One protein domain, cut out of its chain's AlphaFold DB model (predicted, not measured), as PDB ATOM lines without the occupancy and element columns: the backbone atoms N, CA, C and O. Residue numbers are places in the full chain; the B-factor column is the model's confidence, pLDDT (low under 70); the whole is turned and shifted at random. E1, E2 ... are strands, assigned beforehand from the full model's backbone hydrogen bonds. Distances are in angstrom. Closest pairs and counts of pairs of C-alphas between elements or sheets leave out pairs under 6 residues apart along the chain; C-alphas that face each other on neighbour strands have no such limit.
ATOM      1  N   GLU A   3      19.574 -41.708  38.854       75.69
ATOM      2  CA  GLU A   3      20.566 -41.376  39.875       75.69
ATOM      3  C   GLU A   3      21.313 -42.606  40.405       75.69
ATOM      4  O   GLU A   3      22.446 -42.483  40.855       75.69
ATOM      5  N   GLU A   4      20.714 -43.797  40.334       79.69
ATOM      6  CA  GLU A   4      21.349 -45.052  40.764       79.69
ATOM      7  C   GLU A   4      22.325 -45.597  39.711       79.69
ATOM      8  O   GLU A   4      23.187 -46.422  40.029       79.69
ATOM      9  N   LEU A   5      22.191 -45.133  38.462       80.00
ATOM     10  CA  LEU A   5      23.010 -45.545  37.320       80.00
ATOM     11  C   LEU A   5      24.303 -44.732  37.213       80.00
ATOM     12  O   LEU A   5      25.199 -45.088  36.446       80.00
ATOM     13  N   VAL A   6      24.398 -43.633  37.959       81.19
ATOM     14  CA  VAL A   6      25.452 -42.637  37.808       81.19
ATOM     15  C   VAL A   6      26.151 -42.313  39.121       81.19
ATOM     16  O   VAL A   6      25.625 -42.521  40.208       81.19
ATOM     17  N   GLU A   7      27.367 -41.793  39.012       84.06
ATOM     18  CA  GLU A   7      28.175 -41.306  40.122       84.06
ATOM     19  C   GLU A   7      28.762 -39.930  39.806       84.06
ATOM     20  O   GLU A   7      28.898 -39.526  38.645       84.06
ATOM     21  N   TYR A   8      29.111 -39.199  40.862       79.19
ATOM     22  CA  TYR A   8      29.727 -37.894  40.725       79.19
ATOM     23  C   TYR A   8      31.212 -38.064  40.412       79.19
ATOM     24  O   TYR A   8      31.934 -38.787  41.098       79.19
ATOM     25  N   CYS A   9      31.671 -37.386  39.367       73.25
ATOM     26  CA  CYS A   9      33.053 -37.373  38.934       73.25
ATOM     27  C   CYS A   9      33.683 -36.025  39.295       73.25
ATOM     28  O   CYS A   9      33.511 -35.035  38.582       73.25
ATOM     29  N   GLU A  10      34.448 -35.998  40.391       70.12
ATOM     30  CA  GLU A  10      35.130 -34.790  40.878       70.12
ATOM     31  C   GLU A  10      36.059 -34.165  39.830       70.12
ATOM     32  O   GLU A  10      36.118 -32.945  39.700       70.12
ATOM     33  N   THR A  11      36.759 -34.991  39.048       70.44
ATOM     34  CA  THR A  11      37.736 -34.529  38.051       70.44
ATOM     35  C   THR A  11      37.094 -33.845  36.849       70.44
ATOM     36  O   THR A  11      37.716 -32.974  36.248       70.44
ATOM     37  N   GLN A  12      35.864 -34.224  36.498       64.44
ATOM     38  CA  GLN A  12      35.103 -33.632  35.395       64.44
ATOM     39  C   GLN A  12      34.077 -32.601  35.879       64.44
ATOM     40  O   GLN A  12      33.395 -32.008  35.049       64.44
ATOM     41  N   GLN A  13      33.953 -32.405  37.202       63.38
ATOM     42  CA  GLN A  13      32.869 -31.642  37.833       63.38
ATOM     43  C   GLN A  13      31.499 -31.997  37.235       63.38
ATOM     44  O   GLN A  13      30.702 -31.131  36.884       63.38
ATOM     45  N   GLY A  14      31.248 -33.296  37.079       68.12
ATOM     46  CA  GLY A  14      30.109 -33.797  36.323       68.12
ATOM     47  C   GLY A  14      29.618 -35.143  36.821       68.12
ATOM     48  O   GLY A  14      30.102 -35.683  37.812       68.12
ATOM     49  N   VAL A  15      28.633 -35.690  36.123       74.50
ATOM     50  CA  VAL A  15      28.028 -36.984  36.432       74.50
ATOM     51  C   VAL A  15      28.427 -37.974  35.344       74.50
ATOM     52  O   VAL A  15      28.372 -37.642  34.162       74.50
ATOM     53  N   ARG A  16      28.833 -39.184  35.730       76.44
ATOM     54  CA  ARG A  16      29.171 -40.265  34.795       76.44
ATOM     55  C   ARG A  16      28.415 -41.537  35.142       76.44
ATOM     56  O   ARG A  16      28.096 -41.754  36.305       76.44
ATOM     57  N   ILE A  17      28.168 -42.392  34.153       79.31
ATOM     58  CA  ILE A  17      27.640 -43.741  34.401       79.31
ATOM     59  C   ILE A  17      28.649 -44.503  35.261       79.31
ATOM     60  O   ILE A  17      29.861 -44.414  35.039       79.31
ATOM     61  N   ARG A  18      28.148 -45.223  36.264       83.44
ATOM     62  CA  ARG A  18      28.988 -46.034  37.139       83.44
ATOM     63  C   ARG A  18      29.707 -47.131  36.346       83.44
ATOM     64  O   ARG A  18      29.104 -47.737  35.464       83.44
ATOM     65  N   PRO A  19      30.969 -47.449  36.677       80.00
ATOM     66  CA  PRO A  19      31.755 -48.426  35.920       80.00
ATOM     67  C   PRO A  19      31.211 -49.861  36.000       80.00
ATOM     68  O   PRO A  19      31.541 -50.678  35.147       80.00
ATOM     69  N   ASP A  20      30.396 -50.179  37.011       84.00
ATOM     70  CA  ASP A  20      29.753 -51.483  37.197       84.00
ATOM     71  C   ASP A  20      28.355 -51.582  36.563       84.00
ATOM     72  O   ASP A  20      27.712 -52.627  36.646       84.00
ATOM     73  N   VAL A  21      27.884 -50.517  35.907       80.44
ATOM     74  CA  VAL A  21      26.580 -50.470  35.245       80.44
ATOM     75  C   VAL A  21      26.773 -50.561  33.733       80.44
ATOM     76  O   VAL A  21      27.364 -49.683  33.108       80.44
ATOM     77  N   ALA A  22      26.221 -51.612  33.128       78.06
ATOM     78  CA  ALA A  22      26.099 -51.733  31.681       78.06
ATOM     79  C   ALA A  22      24.657 -51.422  31.270       78.06
ATOM     80  O   ALA A  22      23.727 -52.115  31.683       78.06
ATOM     81  N   LEU A  23      24.470 -50.385  30.454       81.06
ATOM     82  CA  LEU A  23      23.170 -50.039  29.888       81.06
ATOM     83  C   LEU A  23      23.122 -50.480  28.426       81.06
ATOM     84  O   LEU A  23      24.020 -50.176  27.639       81.06
ATOM     85  N   ALA A  24      22.037 -51.154  28.061       84.69
ATOM     86  CA  ALA A  24      21.722 -51.487  26.683       84.69
ATOM     87  C   ALA A  24      20.232 -51.259  26.424       84.69
ATOM     88  O   ALA A  24      19.399 -51.465  27.308       84.69
ATOM     89  N   ALA A  25      19.902 -50.860  25.202       86.75
ATOM     90  CA  ALA A  25      18.535 -50.839  24.714       86.75
ATOM     91  C   ALA A  25      18.263 -52.108  23.905       86.75
ATOM     92  O   ALA A  25      19.142 -52.607  23.200       86.75
ATOM     93  N   LEU A  26      17.042 -52.627  24.001       84.56
ATOM     94  CA  LEU A  26      16.592 -53.759  23.205       84.56
ATOM     95  C   LEU A  26      15.710 -53.254  22.058       84.56
ATOM     96  O   LEU A  26      14.587 -52.814  22.284       84.56
ATOM     97  N   ASP A  27      16.223 -53.332  20.831       82.44
ATOM     98  CA  ASP A  27      15.497 -53.020  19.593       82.44
ATOM     99  C   ASP A  27      14.712 -54.265  19.145       82.44
ATOM    100  O   ASP A  27      15.237 -55.126  18.433       82.44
ATOM    101  N   PHE A  28      13.473 -54.405  19.631       77.62
ATOM    102  CA  PHE A  28      12.604 -55.537  19.300       77.62
ATOM    103  C   PHE A  28      11.817 -55.274  18.014       77.62
ATOM    104  O   PHE A  28      11.098 -54.282  17.900       77.62
ATOM    105  N   ARG A  29      11.904 -56.200  17.054       68.94
ATOM    106  CA  ARG A  29      11.308 -56.035  15.724       68.94
ATOM    107  C   ARG A  29      10.123 -56.968  15.523       68.94
ATOM    108  O   ARG A  29      10.288 -58.177  15.377       68.94
ATOM    109  N   GLY A  30       8.936 -56.378  15.436       68.12
ATOM    110  CA  GLY A  30       7.704 -57.083  15.097       68.12
ATOM    111  C   GLY A  30       7.086 -57.837  16.272       68.12
ATOM    112  O   GLY A  30       7.312 -57.515  17.432       68.12
ATOM    113  N   ILE A  31       6.255 -58.825  15.952       67.94
ATOM    114  CA  ILE A  31       5.553 -59.664  16.925       67.94
ATOM    115  C   ILE A  31       6.041 -61.089  16.725       67.94
ATOM    116  O   ILE A  31       6.051 -61.594  15.602       67.94
ATOM    117  N   VAL A  32       6.420 -61.746  17.818       69.12
ATOM    118  CA  VAL A  32       6.834 -63.145  17.789       69.12
ATOM    119  C   VAL A  32       5.985 -63.952  18.760       69.12
ATOM    120  O   VAL A  32       5.676 -63.495  19.856       69.12
ATOM    121  N   TYR A  33       5.594 -65.158  18.348       74.12
ATOM    122  CA  TYR A  33       4.808 -66.071  19.172       74.12
ATOM    123  C   TYR A  33       5.714 -67.086  19.873       74.12
ATOM    124  O   TYR A  33       6.542 -67.735  19.233       74.12
ATOM    125  N   GLY A  34       5.505 -67.268  21.179       80.94
ATOM    126  CA  GLY A  34       6.237 -68.232  22.005       80.94
ATOM    127  C   GLY A  34       7.511 -67.658  22.634       80.94
ATOM    128  O   GLY A  34       7.622 -66.457  22.859       80.94
ATOM    129  N   THR A  35       8.464 -68.536  22.948       78.88
ATOM    130  CA  THR A  35       9.767 -68.154  23.511       78.88
ATOM    131  C   THR A  35      10.771 -67.988  22.382       78.88
ATOM    132  O   THR A  35      11.075 -68.960  21.689       78.88
ATOM    133  N   VAL A  36      11.318 -66.784  22.219       79.31
ATOM    134  CA  VAL A  36      12.363 -66.513  21.229       79.31
ATOM    135  C   VAL A  36      13.668 -66.109  21.889       79.31
ATOM    136  O   VAL A  36      13.697 -65.328  22.837       79.31
ATOM    137  N   ALA A  37      14.760 -66.664  21.364       82.19
ATOM    138  CA  ALA A  37      16.099 -66.220  21.701       82.19
ATOM    139  C   ALA A  37      16.311 -64.813  21.139       82.19
ATOM    140  O   ALA A  37      16.116 -64.596  19.946       82.19
ATOM    141  N   ILE A  38      16.724 -63.876  21.990       81.62
ATOM    142  CA  ILE A  38      17.019 -62.505  21.575       81.62
ATOM    143  C   ILE A  38      18.355 -62.500  20.817       81.62
ATOM    144  O   ILE A  38      19.387 -62.832  21.413       81.62
ATOM    145  N   PRO A  39      18.372 -62.137  19.523       82.75
ATOM    146  CA  PRO A  39      19.604 -62.018  18.757       82.75
ATOM    147  C   PRO A  39      20.563 -60.988  19.365       82.75
ATOM    148  O   PRO A  39      20.149 -59.955  19.893       82.75
ATOM    149  N   ARG A  40      21.875 -61.246  19.277       82.94
ATOM    150  CA  ARG A  40      22.893 -60.325  19.820       82.94
ATOM    151  C   ARG A  40      22.830 -58.941  19.179       82.94
ATOM    152  O   ARG A  40      23.104 -57.954  19.844       82.94
ATOM    153  N   ASP A  41      22.463 -58.877  17.908       81.81
ATOM    154  CA  ASP A  41      22.338 -57.651  17.129       81.81
ATOM    155  C   ASP A  41      21.058 -56.857  17.423       81.81
ATOM    156  O   ASP A  41      20.886 -55.797  16.828       81.81
ATOM    157  N   TRP A  42      20.179 -57.321  18.321       84.06
ATOM    158  CA  TRP A  42      19.033 -56.544  18.826       84.06
ATOM    159  C   TRP A  42      19.392 -55.701  20.049       84.06
ATOM    160  O   TRP A  42      18.709 -54.727  20.356       84.06
ATOM    161  N   TRP A  43      20.485 -56.043  20.728       85.94
ATOM    162  CA  TRP A  43      21.021 -55.228  21.804       85.94
ATOM    163  C   TRP A  43      21.803 -54.056  21.222       85.94
ATOM    164  O   TRP A  43      22.691 -54.224  20.382       85.94
ATOM    165  N   ARG A  44      21.466 -52.855  21.677       85.88
ATOM    166  CA  ARG A  44      22.124 -51.612  21.291       85.88
ATOM    167  C   ARG A  44      22.864 -51.038  22.490       85.88
ATOM    168  O   ARG A  44      22.242 -50.873  23.542       85.88
ATOM    169  N   PRO A  45      24.162 -50.728  22.357       83.75
ATOM    170  CA  PRO A  45      24.850 -49.996  23.402       83.75
ATOM    171  C   PRO A  45      24.232 -48.600  23.529       83.75
ATOM    172  O   PRO A  45      23.844 -47.986  22.530       83.75
ATOM    173  N   LEU A  46      24.148 -48.100  24.760       84.00
ATOM    174  CA  LEU A  46      23.941 -46.675  24.968       84.00
ATOM    175  C   LEU A  46      25.268 -45.958  24.718       84.00
ATOM    176  O   LEU A  46      26.277 -46.260  25.350       84.00
ATOM    177  N   GLU A  47      25.257 -45.007  23.792       80.75
ATOM    178  CA  GLU A  47      26.412 -44.173  23.450       80.75
ATOM    179  C   GLU A  47      26.615 -43.048  24.463       80.75
ATOM    180  O   GLU A  47      27.722 -42.540  24.631       80.75
ATOM    181  N   GLY A  48      25.549 -42.664  25.164       77.88
ATOM    182  CA  GLY A  48      25.622 -41.641  26.188       77.88
ATOM    183  C   GLY A  48      24.276 -41.292  26.796       77.88
ATOM    184  O   GLY A  48      23.235 -41.871  26.479       77.88
ATOM    185  N   MET A  49      24.318 -40.285  27.661       82.19
ATOM    186  CA  MET A  49      23.160 -39.726  28.339       82.19
ATOM    187  C   MET A  49      23.370 -38.228  28.558       82.19
ATOM    188  O   MET A  49      24.488 -37.792  28.823       82.19
ATOM    189  N   SER A  50      22.295 -37.452  28.478       79.94
ATOM    190  CA  SER A  50      22.278 -36.032  28.825       79.94
ATOM    191  C   SER A  50      21.105 -35.734  29.748       79.94
ATOM    192  O   SER A  50      19.992 -36.195  29.517       79.94
ATOM    193  N   ALA A  51      21.343 -34.949  30.792       81.50
ATOM    194  CA  ALA A  51      20.297 -34.431  31.660       81.50
ATOM    195  C   ALA A  51      20.720 -33.035  32.127       81.50
ATOM    196  O   ALA A  51      21.677 -32.888  32.886       81.50
ATOM    197  N   SER A  52      20.034 -32.001  31.637       74.06
ATOM    198  CA  SER A  52      20.487 -30.609  31.775       74.06
ATOM    199  C   SER A  52      20.435 -30.080  33.213       74.06
ATOM    200  O   SER A  52      21.119 -29.111  33.525       74.06
ATOM    201  N   HIS A  53      19.643 -30.701  34.093       78.19
ATOM    202  CA  HIS A  53      19.384 -30.207  35.451       78.19
ATOM    203  C   HIS A  53      19.610 -31.292  36.499       78.19
ATOM    204  O   HIS A  53      18.735 -31.610  37.305       78.19
ATOM    205  N   VAL A  54      20.810 -31.867  36.481       76.75
ATOM    206  CA  VAL A  54      21.279 -32.771  37.530       76.75
ATOM    207  C   VAL A  54      22.150 -31.989  38.504       76.75
ATOM    208  O   VAL A  54      23.134 -31.365  38.116       76.75
ATOM    209  N   GLY A  55      21.758 -32.001  39.774       74.19
ATOM    210  CA  GLY A  55      22.457 -31.313  40.851       74.19
ATOM    211  C   GLY A  55      23.111 -32.278  41.831       74.19
ATOM    212  O   GLY A  55      22.721 -33.440  41.952       74.19
ATOM    213  N   ILE A  56      24.087 -31.753  42.569       77.69
ATOM    214  CA  ILE A  56      24.664 -32.409  43.739       77.69
ATOM    215  C   ILE A  56      23.967 -31.847  44.971       77.69
ATOM    216  O   ILE A  56      24.099 -30.666  45.296       77.69
ATOM    217  N   GLU A  57      23.216 -32.691  45.662       79.38
ATOM    218  CA  GLU A  57      22.533 -32.339  46.892       79.38
ATOM    219  C   GLU A  57      23.395 -32.724  48.100       79.38
ATOM    220  O   GLU A  57      23.609 -33.900  48.398       79.38
ATOM    221  N   ASN A  58      23.879 -31.709  48.817       76.88
ATOM    222  CA  ASN A  58      24.596 -31.875  50.078       76.88
ATOM    223  C   ASN A  58      23.636 -31.601  51.234       76.88
ATOM    224  O   ASN A  58      23.382 -30.449  51.587       76.88
ATOM    225  N   ARG A  59      23.085 -32.662  51.825       77.12
ATOM    226  CA  ARG A  59      22.224 -32.544  53.006       77.12
ATOM    227  C   ARG A  59      23.067 -32.668  54.280       77.12
ATOM    228  O   ARG A  59      23.914 -33.559  54.354       77.12
ATOM    229  N   PRO A  60      22.852 -31.819  55.305       78.38
ATOM    230  CA  PRO A  60      23.568 -31.941  56.571       78.38
ATOM    231  C   PRO A  60      23.428 -33.351  57.154       78.38
ATOM    232  O   PRO A  60      22.319 -33.867  57.275       78.38
ATOM    233  N   MET A  61      24.555 -33.962  57.526       82.06
ATOM    234  CA  MET A  61      24.621 -35.320  58.090       82.06
ATOM    235  C   MET A  61      24.075 -36.444  57.186       82.06
ATOM    236  O   MET A  61      23.818 -37.542  57.678       82.06
ATOM    237  N   GLN A  62      23.926 -36.213  55.879       79.81
ATOM    238  CA  GLN A  62      23.630 -37.264  54.904       79.81
ATOM    239  C   GLN A  62      24.730 -37.324  53.838       79.81
ATOM    240  O   GLN A  62      25.401 -36.318  53.593       79.81
ATOM    241  N   PRO A  63      24.934 -38.488  53.196       75.31
ATOM    242  CA  PRO A  63      25.809 -38.583  52.040       75.31
ATOM    243  C   PRO A  63      25.361 -37.626  50.938       75.31
ATOM    244  O   PRO A  63      24.163 -37.429  50.718       75.31
ATOM    245  N   THR A  64      26.337 -37.062  50.233       76.75
ATOM    246  CA  THR A  64      26.106 -36.337  48.988       76.75
ATOM    247  C   THR A  64      25.308 -37.211  48.024       76.75
ATOM    248  O   THR A  64      25.687 -38.352  47.760       76.75
ATOM    249  N   ALA A  65      24.209 -36.674  47.505       79.00
ATOM    250  CA  ALA A  65      23.344 -37.371  46.566       79.00
ATOM    251  C   ALA A  65      23.308 -36.633  45.228       79.00
ATOM    252  O   ALA A  65      23.324 -35.405  45.180       79.00
ATOM    253  N   ILE A  66      23.232 -37.384  44.137       82.50
ATOM    254  CA  ILE A  66      22.882 -36.834  42.829       82.50
ATOM    255  C   ILE A  66      21.364 -36.720  42.783       82.50
ATOM    256  O   ILE A  66      20.668 -37.618  43.253       82.50
ATOM    257  N   ARG A  67      20.848 -35.621  42.237       82.94
ATOM    258  CA  ARG A  67      19.409 -35.403  42.097       82.94
ATOM    259  C   ARG A  67      19.078 -34.859  40.721       82.94
ATOM    260  O   ARG A  67      19.599 -33.811  40.340       82.94
ATOM    261  N   ASN A  68      18.172 -35.522  40.007       82.62
ATOM    262  CA  ASN A  68      17.536 -34.934  38.841       82.62
ATOM    263  C   ASN A  68      16.478 -33.919  39.298       82.62
ATOM    264  O   ASN A  68      15.500 -34.262  39.960       82.62
ATOM    265  N   LEU A  69      16.682 -32.646  38.972       85.69
ATOM    266  CA  LEU A  69      15.737 -31.569  39.279       85.69
ATOM    267  C   LEU A  69      14.698 -31.374  38.170       85.69
ATOM    268  O   LEU A  69      13.831 -30.517  38.298       85.69
ATOM    269  N   SER A  70      14.777 -32.150  37.088       86.25
ATOM    270  CA  SER A  70      13.893 -32.012  35.932       86.25
ATOM    271  C   SER A  70      13.002 -33.214  35.648       86.25
ATOM    272  O   SER A  70      12.139 -33.116  34.787       86.25
ATOM    273  N   GLU A  71      13.203 -34.358  36.302       87.31
ATOM    274  CA  GLU A  71      12.525 -35.613  35.928       87.31
ATOM    275  C   GLU A  71      12.780 -36.048  34.462       87.31
ATOM    276  O   GLU A  71      12.146 -36.971  33.959       87.31
ATOM    277  N   LEU A  72      13.709 -35.392  33.754       89.56
ATOM    278  CA  LEU A  72      14.019 -35.640  32.350       89.56
ATOM    279  C   LEU A  72      15.475 -36.065  32.185       89.56
ATOM    280  O   LEU A  72      16.374 -35.581  32.877       89.56
ATOM    281  N   ALA A  73      15.695 -36.965  31.236       87.56
ATOM    282  CA  ALA A  73      16.999 -37.316  30.706       87.56
ATOM    283  C   ALA A  73      16.838 -37.809  29.265       87.56
ATOM    284  O   ALA A  73      15.832 -38.426  28.918       87.56
ATOM    285  N   ALA A  74      17.838 -37.547  28.436       87.69
ATOM    286  CA  ALA A  74      17.960 -38.068  27.085       87.69
ATOM    287  C   ALA A  74      19.008 -39.183  27.066       87.69
ATOM    288  O   ALA A  74      20.100 -39.022  27.610       87.69
ATOM    289  N   LEU A  75      18.682 -40.303  26.423       86.69
ATOM    290  CA  LEU A  75      19.591 -41.426  26.200       86.69
ATOM    291  C   LEU A  75      19.939 -41.481  24.712       86.69
ATOM    292  O   LEU A  75      19.052 -41.369  23.866       86.69
ATOM    293  N   PHE A  76      21.216 -41.670  24.397       84.06
ATOM    294  CA  PHE A  76      21.693 -41.813  23.023       84.06
ATOM    295  C   PHE A  76      21.960 -43.289  22.746       84.06
ATOM    296  O   PHE A  76      22.705 -43.935  23.481       84.06
ATOM    297  N   ILE A  77      21.323 -43.830  21.712       83.25
ATOM    298  CA  ILE A  77      21.385 -45.247  21.347       83.25
ATOM    299  C   ILE A  77      21.858 -45.330  19.898       83.25
ATOM    300  O   ILE A  77      21.306 -44.642  19.037       83.25
ATOM    301  N   SER A  78      22.843 -46.189  19.622       76.94
ATOM    302  CA  SER A  78      23.322 -46.398  18.254       76.94
ATOM    303  C   SER A  78      22.186 -46.877  17.339       76.94
ATOM    304  O   SER A  78      21.443 -47.793  17.719       76.94
TER     305      SER A  78
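AT A GLANCE: This is residues 3 to 78 of the 270 residues of the protein "Trypsin-like peptidase domain-containing protein" of Pontivivens sp. MT2928 (UniProt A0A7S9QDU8). A loose rod of three small antiparallel strand groups follows one another along its long axis: a protruding loop at one end, then a small sheet of three strands, E3, E4 and E7, then two hairpins, E1 with E2 and E5 with E6, near the other end. Residues 30 to 37 of the loop between E3 and E4 stick out free, and contacts between the strand groups are few. The printed part has 76 residues with seven named strands, E1 to E7 in order along the chain, and no named helix; the larger sheet has the order E3, E4, E7. The class is all strand, though under half of the residues, 31 of 76, are in named elements. It is only just loose, close to extended, with a radius of gyration of the C-alphas of 16.8 A and spans of 54 by 23 by 22 A.

IN THESE COORDINATES: The printed part begins at Glu 3, and E1 holds residues 6 to 9, 9.3 A from first to last C-alpha, beginning with C-alpha 6 at (25.452, -42.637, 37.808). A tight link leads to E2, residues 14 to 17, 10.4 A long. A short link leads to E3, residues 24 to 26, 6.6 A long. After a long link of 16 residues comes E4, residues 43 to 50, the longest strand at 20.5 A, with C-alpha 43 at (21.021, -55.228, 21.804). A tight link leads to E5, residues 54 to 57, 9.5 A, and a short one on to E6, residues 65 to 68, 10.0 A. Another tight link leads to E7, residues 74 to 77, 9.8 A, whose C-alpha 77 is at (21.385, -45.247, 21.347).

HOW THE PARTS SIT: In the sheet of three strands E4 is the inner strand, and E3 and E7 are edge strands. E4 bends by 53 degrees at residue 47, and its pairing is staggered: it pairs with E3 over residues 43 to 45 and with E7 over residues 46 to 50. E3 and E4 form a hairpin, antiparallel at 125 degrees, with N 25 and O 44 within hydrogen-bond range at 2.9 A. E4 and E7 are antiparallel at 147 degrees, with N 50 and O 74 at 2.8 A and N 76 and O 48 at 2.9 A, both within hydrogen-bond range. The closest C-alphas of E3 and E7 are those of Ala 25 and Ile 77, 7.1 A apart. E1 and E2 form a hairpin, antiparallel at 140 degrees, with N 7 and O 16 within hydrogen-bond range at 2.8 A. E2 and E4 are near each other, with 6 pairs of C-alphas within 10 A. E5 and E6 form a hairpin, antiparallel at 147 degrees, with N 57 and O 65 within hydrogen-bond range at 2.8 A. E2 and E5 are also near each other, with 6 pairs of C-alphas within 10 A. The closest C-alphas of E1 and E6 are those of Tyr 8 and Ile 66, 7.2 A apart. Among the pairs that are apart are E3 and E5, E4 and E6, and, only just, E1 and E5, closest at 8.1 A.

THE WHOLE: The two C-alphas farthest apart are those of Tyr 33 and Pro 60, 54.0 A. Without residues 30 to 37 the body of 68 residues spans 48 by 24 by 20 A. The printed part has no cut, and its one long link, E3 to E4, holds the stretch of residues 27 to 42 with no named element. The mean pLDDT of the printed part of this predicted model is 79.4, and it is under 70 at residues 12 to 14 and 29 to 32.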